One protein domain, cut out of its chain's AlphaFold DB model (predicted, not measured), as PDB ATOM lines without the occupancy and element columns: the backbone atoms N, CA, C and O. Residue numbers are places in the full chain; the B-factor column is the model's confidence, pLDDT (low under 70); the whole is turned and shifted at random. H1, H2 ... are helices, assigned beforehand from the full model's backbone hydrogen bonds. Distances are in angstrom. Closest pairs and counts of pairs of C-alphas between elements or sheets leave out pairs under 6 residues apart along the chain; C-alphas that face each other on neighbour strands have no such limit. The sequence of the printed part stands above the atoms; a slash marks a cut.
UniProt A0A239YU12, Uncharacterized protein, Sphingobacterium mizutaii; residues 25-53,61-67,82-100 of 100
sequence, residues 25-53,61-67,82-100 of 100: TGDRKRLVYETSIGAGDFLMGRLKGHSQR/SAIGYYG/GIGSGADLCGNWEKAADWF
ATOM      1  N   THR A  25      28.930  11.587  -5.428       88.12
ATOM      2  CA  THR A  25      28.206  10.307  -5.490       88.12
ATOM      3  C   THR A  25      26.815  10.420  -4.855       88.12
ATOM      4  O   THR A  25      26.516  11.385  -4.148       88.12
ATOM      5  N   GLY A  26      25.950   9.425  -5.086       89.25
ATOM      6  CA  GLY A  26      24.626   9.367  -4.450       89.25
ATOM      7  C   GLY A  26      24.700   9.487  -2.924       89.25
ATOM      8  O   GLY A  26      23.996  10.308  -2.339       89.25
ATOM      9  N   ASP A  27      25.628   8.763  -2.297       89.94
ATOM     10  CA  ASP A  27      25.821   8.798  -0.843       89.94
ATOM     11  C   ASP A  27      26.316  10.159  -0.350       89.94
ATOM     12  O   ASP A  27      25.847  10.657   0.670       89.94
ATOM     13  N   ARG A  28      27.218  10.816  -1.092       87.44
ATOM     14  CA  ARG A  28      27.686  12.166  -0.740       87.44
ATOM     15  C   ARG A  28      26.580  13.205  -0.885       87.44
ATOM     16  O   ARG A  28      26.443  14.056  -0.015       87.44
ATOM     17  N   LYS A  29      25.762  13.121  -1.940       88.12
ATOM     18  CA  LYS A  29      24.574  13.978  -2.107       88.12
ATOM     19  C   LYS A  29      23.615  13.824  -0.934       88.12
ATOM     20  O   LYS A  29      23.140  14.824  -0.403       88.12
ATOM     21  N   ARG A  30      23.367  12.578  -0.523       90.69
ATOM     22  CA  ARG A  30      22.547  12.269   0.646       90.69
ATOM     23  C   ARG A  30      23.145  12.862   1.919       90.69
ATOM     24  O   ARG A  30      22.425  13.537   2.641       90.69
ATOM     25  N   LEU A  31      24.439  12.661   2.162       92.06
ATOM     26  CA  LEU A  31      25.111  13.189   3.349       92.06
ATOM     27  C   LEU A  31      25.015  14.716   3.413       92.06
ATOM     28  O   LEU A  31      24.619  15.260   4.437       92.06
ATOM     29  N   VAL A  32      25.311  15.406   2.307       90.31
ATOM     30  CA  VAL A  32      25.183  16.867   2.229       90.31
ATOM     31  C   VAL A  32      23.748  17.291   2.548       90.31
ATOM     32  O   VAL A  32      23.546  18.149   3.402       90.31
ATOM     33  N   TYR A  33      22.753  16.639   1.942       90.88
ATOM     34  CA  TYR A  33      21.345  16.916   2.221       90.88
ATOM     35  C   TYR A  33      20.988  16.728   3.702       90.88
ATOM     36  O   TYR A  33      20.407  17.623   4.313       90.88
ATOM     37  N   GLU A  34      21.358  15.594   4.298       92.56
ATOM     38  CA  GLU A  34      21.098  15.293   5.710       92.56
ATOM     39  C   GLU A  34      21.775  16.311   6.638       92.56
ATOM     40  O   GLU A  34      21.174  16.740   7.620       92.56
ATOM     41  N   THR A  35      22.991  16.757   6.317       90.25
ATOM     42  CA  THR A  35      23.704  17.746   7.142       90.25
ATOM     43  C   THR A  35      23.175  19.171   6.988       90.25
ATOM     44  O   THR A  35      23.166  19.908   7.967       90.25
ATOM     45  N   SER A  36      22.701  19.562   5.802       89.25
ATOM     46  CA  SER A  36      22.139  20.895   5.560       89.25
ATOM     47  C   SER A  36      20.703  21.013   6.077       89.25
ATOM     48  O   SER A  36      20.394  21.912   6.855       89.25
ATOM     49  N   ILE A  37      19.828  20.087   5.672       91.94
ATOM     50  CA  ILE A  37      18.391  20.117   5.995       91.94
ATOM     51  C   ILE A  37      18.121  19.469   7.348       91.94
ATOM     52  O   ILE A  37      17.440  20.044   8.196       91.94
ATOM     53  N   GLY A  38      18.702  18.289   7.581       90.31
ATOM     54  CA  GLY A  38      18.467  17.522   8.803       90.31
ATOM     55  C   GLY A  38      19.000  18.214  10.060       90.31
ATOM     56  O   GLY A  38      18.427  18.052  11.137       90.31
ATOM     57  N   ALA A  39      20.038  19.051   9.945       88.69
ATOM     58  CA  ALA A  39      20.463  19.909  11.051       88.69
ATOM     59  C   ALA A  39      19.397  20.963  11.409       88.69
ATOM     60  O   ALA A  39      19.161  21.214  12.593       88.69
ATOM     61  N   GLY A  40      18.721  21.534  10.406       90.44
ATOM     62  CA  GLY A  40      17.576  22.426  10.598       90.44
ATOM     63  C   GLY A  40      16.413  21.716  11.293       90.44
ATOM     64  O   GLY A  40      15.930  22.194  12.319       90.44
ATOM     65  N   ASP A  41      16.037  20.525  10.817       91.56
ATOM     66  CA  ASP A  41      15.017  19.682  11.461       91.56
ATOM     67  C   ASP A  41      15.342  19.407  12.935       91.56
ATOM     68  O   ASP A  41      14.495  19.573  13.819       91.56
ATOM     69  N   PHE A  42      16.589  19.022  13.218       93.81
ATOM     70  CA  PHE A  42      17.049  18.755  14.576       93.81
ATOM     71  C   PHE A  42      16.919  19.993  15.471       93.81
ATOM     72  O   PHE A  42      16.314  19.916  16.544       93.81
ATOM     73  N   LEU A  43      17.447  21.141  15.036       93.38
ATOM     74  CA  LEU A  43      17.402  22.389  15.801       93.38
ATOM     75  C   LEU A  43      15.959  22.840  16.067       93.38
ATOM     76  O   LEU A  43      15.612  23.148  17.209       93.38
ATOM     77  N   MET A  44      15.099  22.803  15.049       93.62
ATOM     78  CA  MET A  44      13.676  23.122  15.165       93.62
ATOM     79  C   MET A  44      12.965  22.187  16.152       93.62
ATOM     80  O   MET A  44      12.212  22.633  17.024       93.62
ATOM     81  N   GLY A  45      13.248  20.883  16.078       94.94
ATOM     82  CA  GLY A  45      12.732  19.894  17.023       94.94
ATOM     83  C   GLY A  45      13.131  20.197  18.470       94.94
ATOM     84  O   GLY A  45      12.303  20.088  19.377       94.94
ATOM     85  N   ARG A  46      14.373  20.645  18.701       96.25
ATOM     86  CA  ARG A  46      14.832  21.070  20.033       96.25
ATOM     87  C   ARG A  46      14.113  22.331  20.507       96.25
ATOM     88  O   ARG A  46      13.648  22.338  21.640       96.25
ATOM     89  N   LEU A  47      13.956  23.353  19.666       96.00
ATOM     90  CA  LEU A  47      13.221  24.570  20.040       96.00
ATOM     91  C   LEU A  47      11.779  24.253  20.455       96.00
ATOM     92  O   LEU A  47      11.353  24.632  21.549       96.00
ATOM     93  N   LYS A  48      11.066  23.468  19.638       94.62
ATOM     94  CA  LYS A  48       9.699  23.008  19.930       94.62
ATOM     95  C   LYS A  48       9.627  22.209  21.230       94.62
ATOM     96  O   LYS A  48       8.770  22.485  22.065       94.62
ATOM     97  N   GLY A  49      10.548  21.264  21.431       97.00
ATOM     98  CA  GLY A  49      10.601  20.436  22.639       97.00
ATOM     99  C   GLY A  49      10.845  21.224  23.931       97.00
ATOM    100  O   GLY A  49      10.452  20.767  24.999       97.00
ATOM    101  N   HIS A  50      11.452  22.410  23.841       96.56
ATOM    102  CA  HIS A  50      11.691  23.311  24.976       96.56
ATOM    103  C   HIS A  50      10.667  24.451  25.076       96.56
ATOM    104  O   HIS A  50      10.797  25.308  25.943       96.56
ATOM    105  N   SER A  51       9.650  24.486  24.205       95.25
ATOM    106  CA  SER A  51       8.733  25.634  24.058       95.25
ATOM    107  C   SER A  51       9.459  26.973  23.843       95.25
ATOM    108  O   SER A  51       8.933  28.038  24.168       95.25
ATOM    109  N   GLN A  52      10.675  26.927  23.296       95.31
ATOM    110  CA  GLN A  52      11.511  28.099  23.088       95.31
ATOM    111  C   GLN A  52      11.129  28.760  21.766       95.31
ATOM    112  O   GLN A  52      11.083  28.108  20.723       95.31
ATOM    113  N   ARG A  53      10.898  30.074  21.802       92.94
ATOM    114  CA  ARG A  53      10.696  30.890  20.602       92.94
ATOM    115  C   ARG A  53      11.938  31.729  20.349       92.94
ATOM    116  O   ARG A  53      12.515  32.276  21.286       92.94
ATOM    117  N   SER A  61      22.771  29.755   2.907       84.94
ATOM    118  CA  SER A  61      22.446  29.046   1.660       84.94
ATOM    119  C   SER A  61      23.646  29.194   0.711       84.94
ATOM    120  O   SER A  61      24.748  29.548   1.143       84.94
ATOM    121  N   ALA A  62      23.477  28.925  -0.579       88.00
ATOM    122  CA  ALA A  62      24.525  29.115  -1.571       88.00
ATOM    123  C   ALA A  62      23.973  29.617  -2.908       88.00
ATOM    124  O   ALA A  62      22.857  29.288  -3.307       88.00
ATOM    125  N   ILE A  63      24.827  30.312  -3.671       86.62
ATOM    126  CA  ILE A  63      24.535  30.750  -5.051       86.62
ATOM    127  C   ILE A  63      24.151  29.583  -5.981       86.62
ATOM    128  O   ILE A  63      23.533  29.788  -7.022       86.62
ATOM    129  N   GLY A  64      24.457  28.345  -5.570       86.81
ATOM    130  CA  GLY A  64      24.000  27.119  -6.218       86.81
ATOM    131  C   GLY A  64      22.479  27.016  -6.383       86.81
ATOM    132  O   GLY A  64      22.051  26.249  -7.243       86.81
ATOM    133  N   TYR A  65      21.673  27.804  -5.654       88.88
ATOM    134  CA  TYR A  65      20.225  27.944  -5.867       88.88
ATOM    135  C   TYR A  65      19.864  28.268  -7.320       88.88
ATOM    136  O   TYR A  65      18.941  27.677  -7.878       88.88
ATOM    137  N   TYR A  66      20.629  29.148  -7.967       87.00
ATOM    138  CA  TYR A  66      20.389  29.561  -9.353       87.00
ATOM    139  C   TYR A  66      20.927  28.556 -10.384       87.00
ATOM    140  O   TYR A  66      20.767  28.747 -11.588       87.00
ATOM    141  N   GLY A  67      21.531  27.454  -9.926       81.69
ATOM    142  CA  GLY A  67      22.208  26.481 -10.773       81.69
ATOM    143  C   GLY A  67      23.524  27.010 -11.351       81.69
ATOM    144  O   GLY A  67      23.877  28.181 -11.224       81.69
ATOM    145  N   GLY A  82      17.478  27.457 -10.292       88.12
ATOM    146  CA  GLY A  82      18.145  26.693 -11.334       88.12
ATOM    147  C   GLY A  82      17.720  25.226 -11.374       88.12
ATOM    148  O   GLY A  82      16.909  24.745 -10.582       88.12
ATOM    149  N   ILE A  83      18.329  24.487 -12.299       87.75
ATOM    150  CA  ILE A  83      18.102  23.051 -12.480       87.75
ATOM    151  C   ILE A  83      19.283  22.265 -11.903       87.75
ATOM    152  O   ILE A  83      20.442  22.666 -12.028       87.75
ATOM    153  N   GLY A  84      18.989  21.104 -11.320       86.94
ATOM    154  CA  GLY A  84      19.982  20.129 -10.882       86.94
ATOM    155  C   GLY A  84      20.139  20.061  -9.366       86.94
ATOM    156  O   GLY A  84      19.627  20.889  -8.617       86.94
ATOM    157  N   SER A  85      20.897  19.062  -8.907       86.25
ATOM    158  CA  SER A  85      20.926  18.688  -7.488       86.25
ATOM    159  C   SER A  85      21.431  19.787  -6.547       86.25
ATOM    160  O   SER A  85      21.042  19.801  -5.387       86.25
ATOM    161  N   GLY A  86      22.287  20.698  -7.023       87.25
ATOM    162  CA  GLY A  86      22.746  21.844  -6.230       87.25
ATOM    163  C   GLY A  86      21.641  22.881  -6.008       87.25
ATOM    164  O   GLY A  86      21.437  23.321  -4.879       87.25
ATOM    165  N   ALA A  87      20.882  23.199  -7.060       90.00
ATOM    166  CA  ALA A  87      19.741  24.103  -6.973       90.00
ATOM    167  C   ALA A  87      18.622  23.502  -6.116       90.00
ATOM    168  O   ALA A  87      18.045  24.186  -5.274       90.00
ATOM    169  N   ASP A  88      18.353  22.202  -6.274       91.12
ATOM    170  CA  ASP A  88      17.395  21.473  -5.439       91.12
ATOM    171  C   ASP A  88      17.778  21.483  -3.962       91.12
ATOM    172  O   ASP A  88      16.928  21.768  -3.120       91.12
ATOM    173  N   LEU A  89      19.051  21.225  -3.653       91.19
ATOM    174  CA  LEU A  89      19.561  21.287  -2.290       91.19
ATOM    175  C   LEU A  89      19.383  22.685  -1.687       91.19
ATOM    176  O   LEU A  89      18.786  22.794  -0.622       91.19
ATOM    177  N   CYS A  90      19.862  23.737  -2.360       92.19
ATOM    178  CA  CYS A  90      19.789  25.104  -1.829       92.19
ATOM    179  C   CYS A  90      18.334  25.547  -1.645       92.19
ATOM    180  O   CYS A  90      17.977  26.062  -0.593       92.19
ATOM    181  N   GLY A  91      17.459  25.250  -2.613       92.25
ATOM    182  CA  GLY A  91      16.043  25.593  -2.496       92.25
ATOM    183  C   GLY A  91      15.317  24.833  -1.384       92.25
ATOM    184  O   GLY A  91      14.400  25.374  -0.775       92.25
ATOM    185  N   ASN A  92      15.713  23.595  -1.085       92.56
ATOM    186  CA  ASN A  92      15.186  22.884   0.081       92.56
ATOM    187  C   ASN A  92      15.774  23.426   1.393       92.56
ATOM    188  O   ASN A  92      15.079  23.431   2.404       92.56
ATOM    189  N   TRP A  93      17.017  23.911   1.374       93.25
ATOM    190  CA  TRP A  93      17.679  24.499   2.540       93.25
ATOM    191  C   TRP A  93      17.046  25.824   2.946       93.25
ATOM    192  O   TRP A  93      16.725  26.012   4.117       93.25
ATOM    193  N   GLU A  94      16.756  26.688   1.981       91.31
ATOM    194  CA  GLU A  94      16.032  27.937   2.226       91.31
ATOM    195  C   GLU A  94      14.629  27.670   2.785       91.31
ATOM    196  O   GLU A  94      14.262  28.230   3.812       91.31
ATOM    197  N   LYS A  95      13.891  26.707   2.218       91.69
ATOM    198  CA  LYS A  95      12.580  26.297   2.756       91.69
ATOM    199  C   LYS A  95      12.644  25.740   4.177       91.69
ATOM    200  O   LYS A  95      11.675  25.861   4.918       91.69
ATOM    201  N   ALA A  96      13.740  25.080   4.548       91.69
ATOM    202  CA  ALA A  96      13.926  24.589   5.909       91.69
ATOM    203  C   ALA A  96      14.154  25.742   6.900       91.69
ATOM    204  O   ALA A  96      13.751  25.655   8.060       91.69
ATOM    205  N   ALA A  97      14.766  26.840   6.446       91.50
ATOM    206  CA  ALA A  97      14.940  28.037   7.258       91.50
ATOM    207  C   ALA A  97      13.601  28.722   7.581       91.50
ATOM    208  O   ALA A  97      13.448  29.213   8.696       91.50
ATOM    209  N   ASP A  98      12.612  28.658   6.679       90.75
ATOM    210  CA  ASP A  98      11.257  29.203   6.893       90.75
ATOM    211  C   ASP A  98      10.490  28.536   8.053       90.75
ATOM    212  O   ASP A  98       9.427  29.007   8.460       90.75
ATOM    213  N   TRP A  99      10.978  27.412   8.590       89.00
ATOM    214  CA  TRP A  99      10.346  26.753   9.736       89.00
ATOM    215  C   TRP A  99      10.552  27.493  11.060       89.00
ATOM    216  O   TRP A  99       9.813  27.212  12.012       89.00
ATOM    217  N   PHE A 100      11.577  28.344  11.136       90.75
ATOM    218  CA  PHE A 100      12.091  28.994  12.343       90.75
ATOM    219  C   PHE A 100      11.478  30.366  12.612       90.75
ATOM    220  O   PHE A 100      11.155  30.612  13.800       90.75
TER     221      PHE A 100
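This is residues 25 to 53, 61 to 67 and 82 to 100 of the 100 residues of an uncharacterized protein of Sphingobacterium mizutaii (UniProt A0A239YU12). A long kinked helix, H1, runs side by side with a shorter one, H3, the same way; the small helix H2 packs on residues 86 to 91 of H3. The 55 printed residues hold three named helices, H1, H2, H3 in chain order, and no named strand: all helix. The whole is loose, with a radius of gyration of the C-alphas of 12.7 A, and flat, spanning 37 by 23 by 11 A.

H1, residues 26 to 49, is 32.5 A long from C-alpha 26 at (24.626, 9.367, -4.450), with a kink of 29 degrees near residue 36. H2 is residues 63 to 66, 6.1 A. H3, residues 85 to 97, 18.5 A, ends with C-alpha 97 at (14.940, 28.037, 7.258).

H1 touches H3 with residues 33 to 41 alone, at a shallow tilt of 3 degrees; the closest C-alphas, of Ile 37 and Trp 93, are 5.6 A apart. H2 touches H3, closest at the C-alphas of Tyr 65 and Ala 87, 4.0 A. H1 and H2 are apart. Every O i to N i+4 pair is within hydrogen-bond range in H3, 18 of 20 in H1; H2 is too short for one.

Residues 54 to 60 and 68 to 81 are not printed; the C-alpha gaps are 22.4 A from 53 to 61 and 4.1 A from 67 to 82. No printed residue is under 70 in pLDDT.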